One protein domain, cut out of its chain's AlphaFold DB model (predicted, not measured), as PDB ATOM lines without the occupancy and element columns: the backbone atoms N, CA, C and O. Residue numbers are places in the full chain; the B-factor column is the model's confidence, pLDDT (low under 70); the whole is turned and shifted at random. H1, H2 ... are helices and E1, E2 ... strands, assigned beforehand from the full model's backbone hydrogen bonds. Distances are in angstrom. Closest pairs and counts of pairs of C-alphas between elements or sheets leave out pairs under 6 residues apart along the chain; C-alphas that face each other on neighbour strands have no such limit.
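Overview. This is residues 2 to 89 of the 220 residues of an uncharacterized protein of Levilactobacillus spicheri (UniProt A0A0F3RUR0). A strongly twisted sheet of four strands has both helices, H1 and H2, over one face, two layers, and no named helix over the other. The 88 printed residues run H1, E1, E2, E3, E4, H2; the mixed sheet has that same strand order, and the class is mixed, helices and strands. The whole is compact, radius of gyration of the C-alphas 12.4 A, spans 35 by 26 by 24 A.

Arrangement. E1, residues 20 to 27, E2, 34 to 40, and E3, 44 to 51, form a meander, each strand the antiparallel neighbour of the one before; N 23 and O 37 are 2.9 A apart, N 36 and O 48 2.8 A. E4, residues 64 to 66, is parallel to E3, with N 65 and O 49 2.8 A apart. H1, residues 2 to 13, touches H2, residues 70 to 83, with residues 7 to 12 alone; the closest C-alphas, Ala 11 and Glu 74, are 5.1 A apart. Every O i to N i+4 pair is within hydrogen-bond range in H1, 8 of 10 in H2.

Along the chain. H1 begins at C-alpha 2 (300.122, 261.996, 156.140); H2 ends at C-alpha 83 (299.009, 250.572, 183.282). E3 is 23.7 A long, H2 20.5 A.

Size, cuts and confidence. The printed part has no cut. The link from E3 to E4 is long. pLDDT is under 70 at residues 28 to 31 and 54 to 61.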
ATOM      1  N   LYS A   2     299.318 261.109 155.267       79.38
ATOM      2  CA  LYS A   2     300.122 261.996 156.140       79.38
ATOM      3  C   LYS A   2     299.284 262.641 157.255       79.38
ATOM      4  O   LYS A   2     299.710 262.682 158.397       79.38
ATOM      5  N   GLU A   3     298.053 263.034 156.940       85.31
ATOM      6  CA  GLU A   3     297.084 263.560 157.916       85.31
ATOM      7  C   GLU A   3     296.774 262.589 159.060       85.31
ATOM      8  O   GLU A   3     296.672 263.017 160.201       85.31
ATOM      9  N   ARG A   4     296.672 261.280 158.788       87.75
ATOM     10  CA  ARG A   4     296.416 260.275 159.834       87.75
ATOM     11  C   ARG A   4     297.610 260.141 160.772       87.75
ATOM     12  O   ARG A   4     297.425 260.044 161.976       87.75
ATOM     13  N   GLU A   5     298.824 260.161 160.229       90.44
ATOM     14  CA  GLU A   5     300.042 260.145 161.041       90.44
ATOM     15  C   GLU A   5     300.148 261.405 161.908       90.44
ATOM     16  O   GLU A   5     300.410 261.301 163.103       90.44
ATOM     17  N   LEU A   6     299.881 262.584 161.336       91.88
ATOM     18  CA  LEU A   6     299.850 263.849 162.075       91.88
ATOM     19  C   LEU A   6     298.773 263.849 163.164       91.88
ATOM     20  O   LEU A   6     299.039 264.298 164.275       91.88
ATOM     21  N   MET A   7     297.595 263.296 162.876       92.62
ATOM     22  CA  MET A   7     296.513 263.155 163.846       92.62
ATOM     23  C   MET A   7     296.907 262.235 165.007       92.62
ATOM     24  O   MET A   7     296.731 262.619 166.160       92.62
ATOM     25  N   VAL A   8     297.516 261.074 164.732       94.81
ATOM     26  CA  VAL A   8     298.034 260.184 165.787       94.81
ATOM     27  C   VAL A   8     299.126 260.878 166.598       94.81
ATOM     28  O   VAL A   8     299.084 260.838 167.824       94.81
ATOM     29  N   ARG A   9     300.073 261.562 165.943       95.25
ATOM     30  CA  ARG A   9     301.120 262.337 166.629       95.25
ATOM     31  C   ARG A   9     300.513 263.380 167.565       95.25
ATOM     32  O   ARG A   9     300.927 263.466 168.714       95.25
ATOM     33  N   GLN A  10     299.528 264.139 167.088       95.00
ATOM     34  CA  GLN A  10     298.855 265.171 167.871       95.00
ATOM     35  C   GLN A  10     298.089 264.576 169.058       95.00
ATOM     36  O   GLN A  10     298.244 265.064 170.174       95.00
ATOM     37  N   ALA A  11     297.287 263.535 168.829       95.69
ATOM     38  CA  ALA A  11     296.498 262.890 169.874       95.69
ATOM     39  C   ALA A  11     297.398 262.315 170.972       95.69
ATOM     40  O   ALA A  11     297.173 262.577 172.146       95.69
ATOM     41  N   VAL A  12     298.469 261.606 170.599       96.12
ATOM     42  CA  VAL A  12     299.411 261.043 171.575       96.12
ATOM     43  C   VAL A  12     300.143 262.154 172.325       96.12
ATOM     44  O   VAL A  12     300.197 262.111 173.550       96.12
ATOM     45  N   ALA A  13     300.644 263.183 171.633       95.31
ATOM     46  CA  ALA A  13     301.384 264.279 172.261       95.31
ATOM     47  C   ALA A  13     300.577 265.044 173.326       95.31
ATOM     48  O   ALA A  13     301.165 265.523 174.289       95.31
ATOM     49  N   LYS A  14     299.245 265.131 173.196       95.50
ATOM     50  CA  LYS A  14     298.362 265.746 174.208       95.50
ATOM     51  C   LYS A  14     298.242 264.945 175.507       95.50
ATOM     52  O   LYS A  14     297.800 265.480 176.523       95.50
ATOM     53  N   VAL A  15     298.568 263.657 175.462       95.56
ATOM     54  CA  VAL A  15     298.446 262.745 176.604       95.56
ATOM     55  C   VAL A  15     299.756 262.620 177.368       95.56
ATOM     56  O   VAL A  15     299.730 262.374 178.573       95.56
ATOM     57  N   LEU A  16     300.887 262.768 176.677       96.19
ATOM     58  CA  LEU A  16     302.203 262.568 177.273       96.19
ATOM     59  C   LEU A  16     302.460 263.552 178.416       96.19
ATOM     60  O   LEU A  16     302.129 264.736 178.333       96.19
ATOM     61  N   THR A  17     303.093 263.057 179.477       94.25
ATOM     62  CA  THR A  17     303.614 263.909 180.550       94.25
ATOM     63  C   THR A  17     304.919 264.585 180.122       94.25
ATOM     64  O   THR A  17     305.524 264.222 179.115       94.25
ATOM     65  N   ALA A  18     305.404 265.547 180.913       93.12
ATOM     66  CA  ALA A  18     306.686 266.213 180.656       93.12
ATOM     67  C   ALA A  18     307.896 265.254 180.686       93.12
ATOM     68  O   ALA A  18     308.930 265.549 180.096       93.12
ATOM     69  N   GLN A  19     307.758 264.106 181.356       94.62
ATOM     70  CA  GLN A  19     308.771 263.050 181.460       94.62
ATOM     71  C   GLN A  19     308.679 262.027 180.323       94.62
ATOM     72  O   GLN A  19     309.446 261.068 180.288       94.62
ATOM     73  N   GLN A  20     307.719 262.183 179.413       96.38
ATOM     74  CA  GLN A  20     307.478 261.266 178.311       96.38
ATOM     75  C   GLN A  20     307.660 261.984 176.981       96.38
ATOM     76  O   GLN A  20     307.365 263.168 176.831       96.38
ATOM     77  N   ARG A  21     308.108 261.248 175.968       95.50
ATOM     78  CA  ARG A  21     308.225 261.772 174.610       95.50
ATOM     79  C   ARG A  21     307.822 260.745 173.574       95.50
ATOM     80  O   ARG A  21     308.086 259.552 173.697       95.50
ATOM     81  N   LEU A  22     307.224 261.243 172.504       96.56
ATOM     82  CA  LEU A  22     306.920 260.453 171.326       96.56
ATOM     83  C   LEU A  22     308.221 260.197 170.556       96.56
ATOM     84  O   LEU A  22     308.773 261.126 169.968       96.56
ATOM     85  N   LEU A  23     308.716 258.957 170.561       95.38
ATOM     86  CA  LEU A  23     309.933 258.593 169.831       95.38
ATOM     87  C   LEU A  23     309.640 258.436 168.338       95.38
ATOM     88  O   LEU A  23     310.345 258.991 167.498       95.38
ATOM     89  N   ALA A  24     308.596 257.676 167.999       93.88
ATOM     90  CA  ALA A  24     308.276 257.380 166.611       93.88
ATOM     91  C   ALA A  24     306.781 257.115 166.399       93.88
ATOM     92  O   ALA A  24     306.114 256.516 167.240       93.88
ATOM     93  N   VAL A  25     306.284 257.518 165.228       93.31
ATOM     94  CA  VAL A  25     305.017 257.050 164.654       93.31
ATOM     95  C   VAL A  25     305.348 256.541 163.266       93.31
ATOM     96  O   VAL A  25     305.864 257.286 162.438       93.31
ATOM     97  N   THR A  26     305.132 255.252 163.042       88.00
ATOM     98  CA  THR A  26     305.668 254.539 161.885       88.00
ATOM     99  C   THR A  26     304.599 253.671 161.250       88.00
ATOM    100  O   THR A  26     303.583 253.345 161.859       88.00
ATOM    101  N   ARG A  27     304.816 253.297 159.995       81.56
ATOM    102  CA  ARG A  27     303.897 252.466 159.222       81.56
ATOM    103  C   ARG A  27     304.685 251.337 158.584       81.56
ATOM    104  O   ARG A  27     305.734 251.583 157.992       81.56
ATOM    105  N   THR A  28     304.163 250.116 158.618       67.94
ATOM    106  CA  THR A  28     304.732 249.030 157.809       67.94
ATOM    107  C   THR A  28     304.258 249.163 156.357       67.94
ATOM    108  O   THR A  28     303.132 249.570 156.091       67.94
ATOM    109  N   ARG A  29     305.121 248.848 155.377       59.91
ATOM    110  CA  ARG A  29     304.950 249.210 153.945       59.91
ATOM    111  C   ARG A  29     303.593 248.869 153.302       59.91
ATOM    112  O   ARG A  29     303.243 249.506 152.315       59.91
ATOM    113  N   LYS A  30     302.855 247.885 153.822       63.78
ATOM    114  CA  LYS A  30     301.553 247.430 153.296       63.78
ATOM    115  C   LYS A  30     300.397 247.555 154.294       63.78
ATOM    116  O   LYS A  30     299.296 247.115 153.989       63.78
ATOM    117  N   SER A  31     300.640 248.100 155.485       68.69
ATOM    118  CA  SER A  31     299.612 248.224 156.516       68.69
ATOM    119  C   SER A  31     299.014 249.624 156.526       68.69
ATOM    120  O   SER A  31     299.722 250.622 156.394       68.69
ATOM    121  N   GLU A  32     297.701 249.688 156.732       74.94
ATOM    122  CA  GLU A  32     296.998 250.924 157.083       74.94
ATOM    123  C   GLU A  32     297.130 251.252 158.582       74.94
ATOM    124  O   GLU A  32     296.685 252.312 159.013       74.94
ATOM    125  N   SER A  33     297.723 250.365 159.388       85.75
ATOM    126  CA  SER A  33     297.968 250.599 160.810       85.75
ATOM    127  C   SER A  33     299.251 251.399 161.034       85.75
ATOM    128  O   SER A  33     300.252 251.239 160.329       85.75
ATOM    129  N   LEU A  34     299.222 252.232 162.067       90.56
ATOM    130  CA  LEU A  34     300.363 252.981 162.572       90.56
ATOM    131  C   LEU A  34     300.879 252.320 163.848       90.56
ATOM    132  O   LEU A  34     300.095 251.871 164.676       90.56
ATOM    133  N   TYR A  35     302.191 252.272 164.013       91.88
ATOM    134  CA  TYR A  35     302.863 251.808 165.218       91.88
ATOM    135  C   TYR A  35     303.513 252.999 165.900       91.88
ATOM    136  O   TYR A  35     304.183 253.806 165.252       91.88
ATOM    137  N   VAL A  36     303.283 253.114 167.197       95.31
ATOM    138  CA  VAL A  36     303.708 254.235 168.022       95.31
ATOM    139  C   VAL A  36     304.687 253.726 169.063       95.31
ATOM    140  O   VAL A  36     304.433 252.700 169.690       95.31
ATOM    141  N   CYS A  37     305.780 254.458 169.257       96.69
ATOM    142  CA  CYS A  37     306.736 254.235 170.331       96.69
ATOM    143  C   CYS A  37     306.852 255.500 171.183       96.69
ATOM    144  O   CYS A  37     307.105 256.589 170.657       96.69
ATOM    145  N   VAL A  38     306.670 255.345 172.491       97.38
ATOM    146  CA  VAL A  38     306.827 256.404 173.491       97.38
ATOM    147  C   VAL A  38     307.979 256.023 174.413       97.38
ATOM    148  O   VAL A  38     308.099 254.859 174.788       97.38
ATOM    149  N   LEU A  39     308.808 257.003 174.769       96.94
ATOM    150  CA  LEU A  39     309.896 256.875 175.735       96.94
ATOM    151  C   LEU A  39     309.591 257.666 177.004       96.94
ATOM    152  O   LEU A  39     308.997 258.741 176.910       96.94
ATOM    153  N   ASN A  40     310.044 257.179 178.157       96.12
ATOM    154  CA  ASN A  40     310.065 257.940 179.407       96.12
ATOM    155  C   ASN A  40     311.488 258.427 179.756       96.12
ATOM    156  O   ASN A  40     312.470 258.076 179.096       96.12
ATOM    157  N   GLU A  41     311.601 259.251 180.798       93.75
ATOM    158  CA  GLU A  41     312.869 259.799 181.299       93.75
ATOM    159  C   GLU A  41     313.822 258.719 181.842       93.75
ATOM    160  O   GLU A  41     315.039 258.883 181.782       93.75
ATOM    161  N   GLN A  42     313.287 257.578 182.292       93.38
ATOM    162  CA  GLN A  42     314.048 256.405 182.733       93.38
ATOM    163  C   GLN A  42     314.607 255.582 181.561       93.38
ATOM    164  O   GLN A  42     315.165 254.507 181.777       93.38
ATOM    165  N   ARG A  43     314.477 256.067 180.316       91.44
ATOM    166  CA  ARG A  43     314.888 255.355 179.095       91.44
ATOM    167  C   ARG A  43     314.218 253.985 178.965       91.44
ATOM    168  O   ARG A  43     314.824 253.015 178.517       91.44
ATOM    169  N   GLN A  44     312.951 253.910 179.336       96.12
ATOM    170  CA  GLN A  44     312.087 252.779 179.042       96.12
ATOM    171  C   GLN A  44     311.121 253.170 177.932       96.12
ATOM    172  O   GLN A  44     310.809 254.349 177.738       96.12
ATOM    173  N   TYR A  45     310.634 252.178 177.203       96.62
ATOM    174  CA  TYR A  45     309.764 252.382 176.062       96.62
ATOM    175  C   TYR A  45     308.482 251.569 176.168       96.62
ATOM    176  O   TYR A  45     308.436 250.494 176.762       96.62
ATOM    177  N   VAL A  46     307.438 252.073 175.527       95.81
ATOM    178  CA  VAL A  46     306.205 251.334 175.273       95.81
ATOM    179  C   VAL A  46     305.864 251.444 173.797       95.81
ATOM    180  O   VAL A  46     306.088 252.487 173.171       95.81
ATOM    181  N   THR A  47     305.334 250.363 173.231       94.81
ATOM    182  CA  THR A  47     304.818 250.353 171.867       94.81
ATOM    183  C   THR A  47     303.346 249.987 171.843       94.81
ATOM    184  O   THR A  47     302.864 249.163 172.617       94.81
ATOM    185  N   PHE A  48     302.612 250.625 170.942       93.69
ATOM    186  CA  PHE A  48     301.220 250.297 170.674       93.69
ATOM    187  C   PHE A  48     300.889 250.578 169.214       93.69
ATOM    188  O   PHE A  48     301.584 251.312 168.510       93.69
ATOM    189  N   ARG A  49     299.809 249.974 168.740       91.62
ATOM    190  CA  ARG A  49     299.341 250.071 167.365       91.62
ATOM    191  C   ARG A  49     298.037 250.851 167.314       91.62
ATOM    192  O   ARG A  49     297.128 250.608 168.096       91.62
ATOM    193  N   VAL A  50     297.904 251.734 166.336       91.69
ATOM    194  CA  VAL A  50     296.653 252.407 165.987       91.69
ATOM    195  C   VAL A  50     296.189 251.871 164.641       91.69
ATOM    196  O   VAL A  50     296.897 251.970 163.639       91.69
ATOM    197  N   SER A  51     295.004 251.272 164.609       87.94
ATOM    198  CA  SER A  51     294.397 250.732 163.397       87.94
ATOM    199  C   SER A  51     293.123 251.491 163.051       87.94
ATOM    200  O   SER A  51     292.311 251.792 163.917       87.94
ATOM    201  N   PHE A  52     292.909 251.744 161.764       83.81
ATOM    202  CA  PHE A  52     291.692 252.398 161.262       83.81
ATOM    203  C   PHE A  52     290.608 251.398 160.837       83.81
ATOM    204  O   PHE A  52     289.569 251.782 160.312       83.81
ATOM    205  N   HIS A  53     290.870 250.108 161.029       79.25
ATOM    206  CA  HIS A  53     289.964 249.007 160.738       79.25
ATOM    207  C   HIS A  53     290.155 247.912 161.793       79.25
ATOM    208  O   HIS A  53     291.255 247.747 162.338       79.25
ATOM    209  N   ALA A  54     289.087 247.170 162.085       67.44
ATOM    210  CA  ALA A  54     289.156 246.026 162.986       67.44
ATOM    211  C   ALA A  54     290.121 244.971 162.424       67.44
ATOM    212  O   ALA A  54     290.122 244.684 161.223       67.44
ATOM    213  N   ALA A  55     290.966 244.409 163.289       61.00
ATOM    214  CA  ALA A  55     291.848 243.321 162.897       61.00
ATOM    215  C   ALA A  55     291.025 242.050 162.641       61.00
ATOM    216  O   ALA A  55     290.096 241.753 163.383       61.00
ATOM    217  N   LYS A  56     291.396 241.278 161.612       50.34
ATOM    218  CA  LYS A  56     290.839 239.934 161.359       50.34
ATOM    219  C   LYS A  56     291.624 238.811 162.057       50.34
ATOM    220  O   LYS A  56     291.316 237.648 161.853       50.34
ATOM    221  N   SER A  57     292.657 239.146 162.831       48.62
ATOM    222  CA  SER A  57     293.593 238.194 163.434       48.62
ATOM    223  C   SER A  57     293.831 238.549 164.902       48.62
ATOM    224  O   SER A  57     294.105 239.712 165.205       48.62
ATOM    225  N   GLY A  58     293.701 237.553 165.785       43.28
ATOM    226  CA  GLY A  58     293.936 237.654 167.232       43.28
ATOM    227  C   GLY A  58     295.411 237.586 167.640       43.28
ATOM    228  O   GLY A  58     295.733 237.842 168.790       43.28
ATOM    229  N   PHE A  59     296.317 237.337 166.692       48.19
ATOM    230  CA  PHE A  59     297.749 237.106 166.924       48.19
ATOM    231  C   PHE A  59     298.575 238.385 167.155       48.19
ATOM    232  O   PHE A  59     299.759 238.454 166.826       48.19
ATOM    233  N   LEU A  60     297.946 239.451 167.647       55.16
ATOM    234  CA  LEU A  60     298.586 240.751 167.805       55.16
ATOM    235  C   LEU A  60     299.057 240.928 169.242       55.16
ATOM    236  O   LEU A  60     298.280 241.268 170.125       55.16
ATOM    237  N   SER A  61     300.355 240.745 169.441       65.00
ATOM    238  CA  SER A  61     301.056 240.959 170.711       65.00
ATOM    239  C   SER A  61     301.176 242.435 171.103       65.00
ATOM    240  O   SER A  61     301.285 242.752 172.285       65.00
ATOM    241  N   VAL A  62     301.118 243.350 170.129       78.56
ATOM    242  CA  VAL A  62     301.181 244.795 170.379       78.56
ATOM    243  C   VAL A  62     299.784 245.335 170.720       78.56
ATOM    244  O   VAL A  62     298.871 245.210 169.888       78.56
ATOM    245  N   PRO A  63     299.606 246.015 171.874       87.56
ATOM    246  CA  PRO A  63     298.347 246.657 172.247       87.56
ATOM    247  C   PRO A  63     297.795 247.509 171.104       87.56
ATOM    248  O   PRO A  63     298.504 248.343 170.547       87.56
ATOM    249  N   THR A  64     296.545 247.264 170.708       89.62
ATOM    250  CA  THR A  64     295.944 247.875 169.516       89.62
ATOM    251  C   THR A  64     294.736 248.730 169.877       89.62
ATOM    252  O   THR A  64     293.755 248.228 170.416       89.62
ATOM    253  N   PHE A  65     294.747 249.984 169.433       91.44
ATOM    254  CA  PHE A  65     293.593 250.878 169.434       91.44
ATOM    255  C   PHE A  65     292.972 250.927 168.040       91.44
ATOM    256  O   PHE A  65     293.631 251.314 167.074       91.44
ATOM    257  N   VAL A  66     291.708 250.521 167.914       89.88
ATOM    258  CA  VAL A  66     290.977 250.559 166.640       89.88
ATOM    259  C   VAL A  66     290.102 251.807 166.606       89.88
ATOM    260  O   VAL A  66     288.994 251.803 167.130       89.88
ATOM    261  N   THR A  67     290.602 252.894 166.021       87.69
ATOM    262  CA  THR A  67     289.858 254.154 165.921       87.69
ATOM    263  C   THR A  67     290.425 255.063 164.833       87.69
ATOM    264  O   THR A  67     291.630 255.109 164.596       87.69
ATOM    265  N   GLY A  68     289.537 255.807 164.171       85.81
ATOM    266  CA  GLY A  68     289.893 256.956 163.336       85.81
ATOM    267  C   GLY A  68     289.604 258.307 163.992       85.81
ATOM    268  O   GLY A  68     289.868 259.335 163.374       85.81
ATOM    269  N   ASN A  69     289.059 258.310 165.211       90.50
ATOM    270  CA  ASN A  69     288.708 259.515 165.952       90.50
ATOM    271  C   ASN A  69     289.843 259.880 166.938       90.50
ATOM    272  O   ASN A  69     290.184 259.045 167.786       90.50
ATOM    273  N   PRO A  70     290.410 261.100 166.854       91.62
ATOM    274  CA  PRO A  70     291.510 261.539 167.712       91.62
ATOM    275  C   PRO A  70     291.150 261.634 169.196       91.62
ATOM    276  O   PRO A  70     292.006 261.343 170.020       91.62
ATOM    277  N   GLU A  71     289.922 262.005 169.554       93.62
ATOM    278  CA  GLU A  71     289.492 262.140 170.956       93.62
ATOM    279  C   GLU A  71     289.376 260.768 171.624       93.62
ATOM    280  O   GLU A  71     289.835 260.565 172.746       93.62
ATOM    281  N   ILE A  72     288.840 259.785 170.891       94.62
ATOM    282  CA  ILE A  72     288.792 258.389 171.347       94.62
ATOM    283  C   ILE A  72     290.211 257.837 171.508       94.62
ATOM    284  O   ILE A  72     290.495 257.138 172.478       94.62
ATOM    285  N   LEU A  73     291.110 258.145 170.566       95.50
ATOM    286  CA  LEU A  73     292.511 257.742 170.664       95.50
ATOM    287  C   LEU A  73     293.197 258.391 171.871       95.50
ATOM    288  O   LEU A  73     293.908 257.703 172.597       95.50
ATOM    289  N   GLU A  74     292.974 259.686 172.091       96.00
ATOM    290  CA  GLU A  74     293.515 260.427 173.230       96.00
ATOM    291  C   GLU A  74     293.109 259.761 174.548       96.00
ATOM    292  O   GLU A  74     293.972 259.417 175.355       96.00
ATOM    293  N   GLN A  75     291.812 259.503 174.736       95.94
ATOM    294  CA  GLN A  75     291.308 258.861 175.947       95.94
ATOM    295  C   GLN A  75     291.871 257.442 176.117       95.94
ATOM    296  O   GLN A  75     292.354 257.094 177.191       95.94
ATOM    297  N   ALA A  76     291.896 256.641 175.047       95.44
ATOM    298  CA  ALA A  76     292.423 255.279 175.101       95.44
ATOM    299  C   ALA A  76     293.912 255.239 175.489       95.44
ATOM    300  O   ALA A  76     294.321 254.404 176.298       95.44
ATOM    301  N   VAL A  77     294.724 256.154 174.947       96.12
ATOM    302  CA  VAL A  77     296.149 256.269 175.288       96.12
ATOM    303  C   VAL A  77     296.318 256.783 176.720       96.12
ATOM    304  O   VAL A  77     297.164 256.262 177.448       96.12
ATOM    305  N   ARG A  78     295.491 257.746 177.153       95.62
ATOM    306  CA  ARG A  78     295.495 258.297 178.521       95.62
ATOM    307  C   ARG A  78     295.219 257.225 179.559       95.62
ATOM    308  O   ARG A  78     295.907 257.173 180.574       95.62
ATOM    309  N   ASP A  79     294.274 256.344 179.266       95.50
ATOM    310  CA  ASP A  79     293.956 255.227 180.141       95.50
ATOM    311  C   ASP A  79     295.046 254.156 180.089       95.50
ATOM    312  O   ASP A  79     295.354 253.553 181.110       95.50
ATOM    313  N   TYR A  80     295.642 253.896 178.924       95.06
ATOM    314  CA  TYR A  80     296.622 252.825 178.736       95.06
ATOM    315  C   TYR A  80     297.991 253.100 179.373       95.06
ATOM    316  O   TYR A  80     298.504 252.226 180.070       95.06
ATOM    317  N   LEU A  81     298.588 254.276 179.155       95.00
ATOM    318  CA  LEU A  81     299.983 254.539 179.548       95.00
ATOM    319  C   LEU A  81     300.296 254.288 181.040       95.00
ATOM    320  O   LEU A  81     301.352 253.716 181.310       95.00
ATOM    321  N   PRO A  82     299.422 254.638 182.011       93.81
ATOM    322  CA  PRO A  82     299.681 254.384 183.434       93.81
ATOM    323  C   PRO A  82     299.733 252.901 183.825       93.81
ATOM    324  O   PRO A  82     300.336 252.557 184.834       93.81
ATOM    325  N   LYS A  83     299.086 252.027 183.047       93.94
ATOM    326  CA  LYS A  83     299.009 250.572 183.282       93.94
ATOM    327  C   LYS A  83     299.850 249.763 182.292       93.94
ATOM    328  O   LYS A  83     299.829 248.536 182.327       93.94
ATOM    329  N   ALA A  84     300.559 250.436 181.390       92.94
ATOM    330  CA  ALA A  84     301.418 249.786 180.421       92.94
ATOM    331  C   ALA A  84     302.696 249.261 181.085       92.94
ATOM    332  O   ALA A  84     303.297 249.930 181.926       92.94
ATOM    333  N   THR A  85     303.154 248.090 180.648       91.81
ATOM    334  CA  THR A  85     304.485 247.592 180.999       91.81
ATOM    335  C   THR A  85     305.528 248.337 180.174       91.81
ATOM    336  O   THR A  85     305.623 248.146 178.961       91.81
ATOM    337  N   TRP A  86     306.308 249.187 180.835       95.00
ATOM    338  CA  TRP A  86     307.428 249.894 180.223       95.00
ATOM    339  C   TRP A  86     308.635 248.961 180.113       95.00
ATOM    340  O   TRP A  86     309.072 248.371 181.098       95.00
ATOM    341  N   LEU A  87     309.159 248.813 178.899       94.25
ATOM    342  CA  LEU A  87     310.251 247.902 178.580       94.25
ATOM    343  C   LEU A  87     311.591 248.634 178.593       94.25
ATOM    344  O   LEU A  87     311.709 249.746 178.085       94.25
ATOM    345  N   THR A  88     312.625 247.976 179.104       94.19
ATOM    346  CA  THR A  88     314.009 248.443 178.979       94.19
ATOM    347  C   THR A  88     314.654 247.800 177.753       94.19
ATOM    348  O   THR A  88     314.537 246.586 177.547       94.19
ATOM    349  N   LEU A  89     315.345 248.607 176.939       94.88
ATOM    350  CA  LEU A  89     316.196 248.098 175.865       94.88
ATOM    351  C   LEU A  89     317.524 247.633 176.471       94.88
ATOM    352  O   LEU A  89     318.343 248.443 176.906       94.88
TER     353      LEU A  89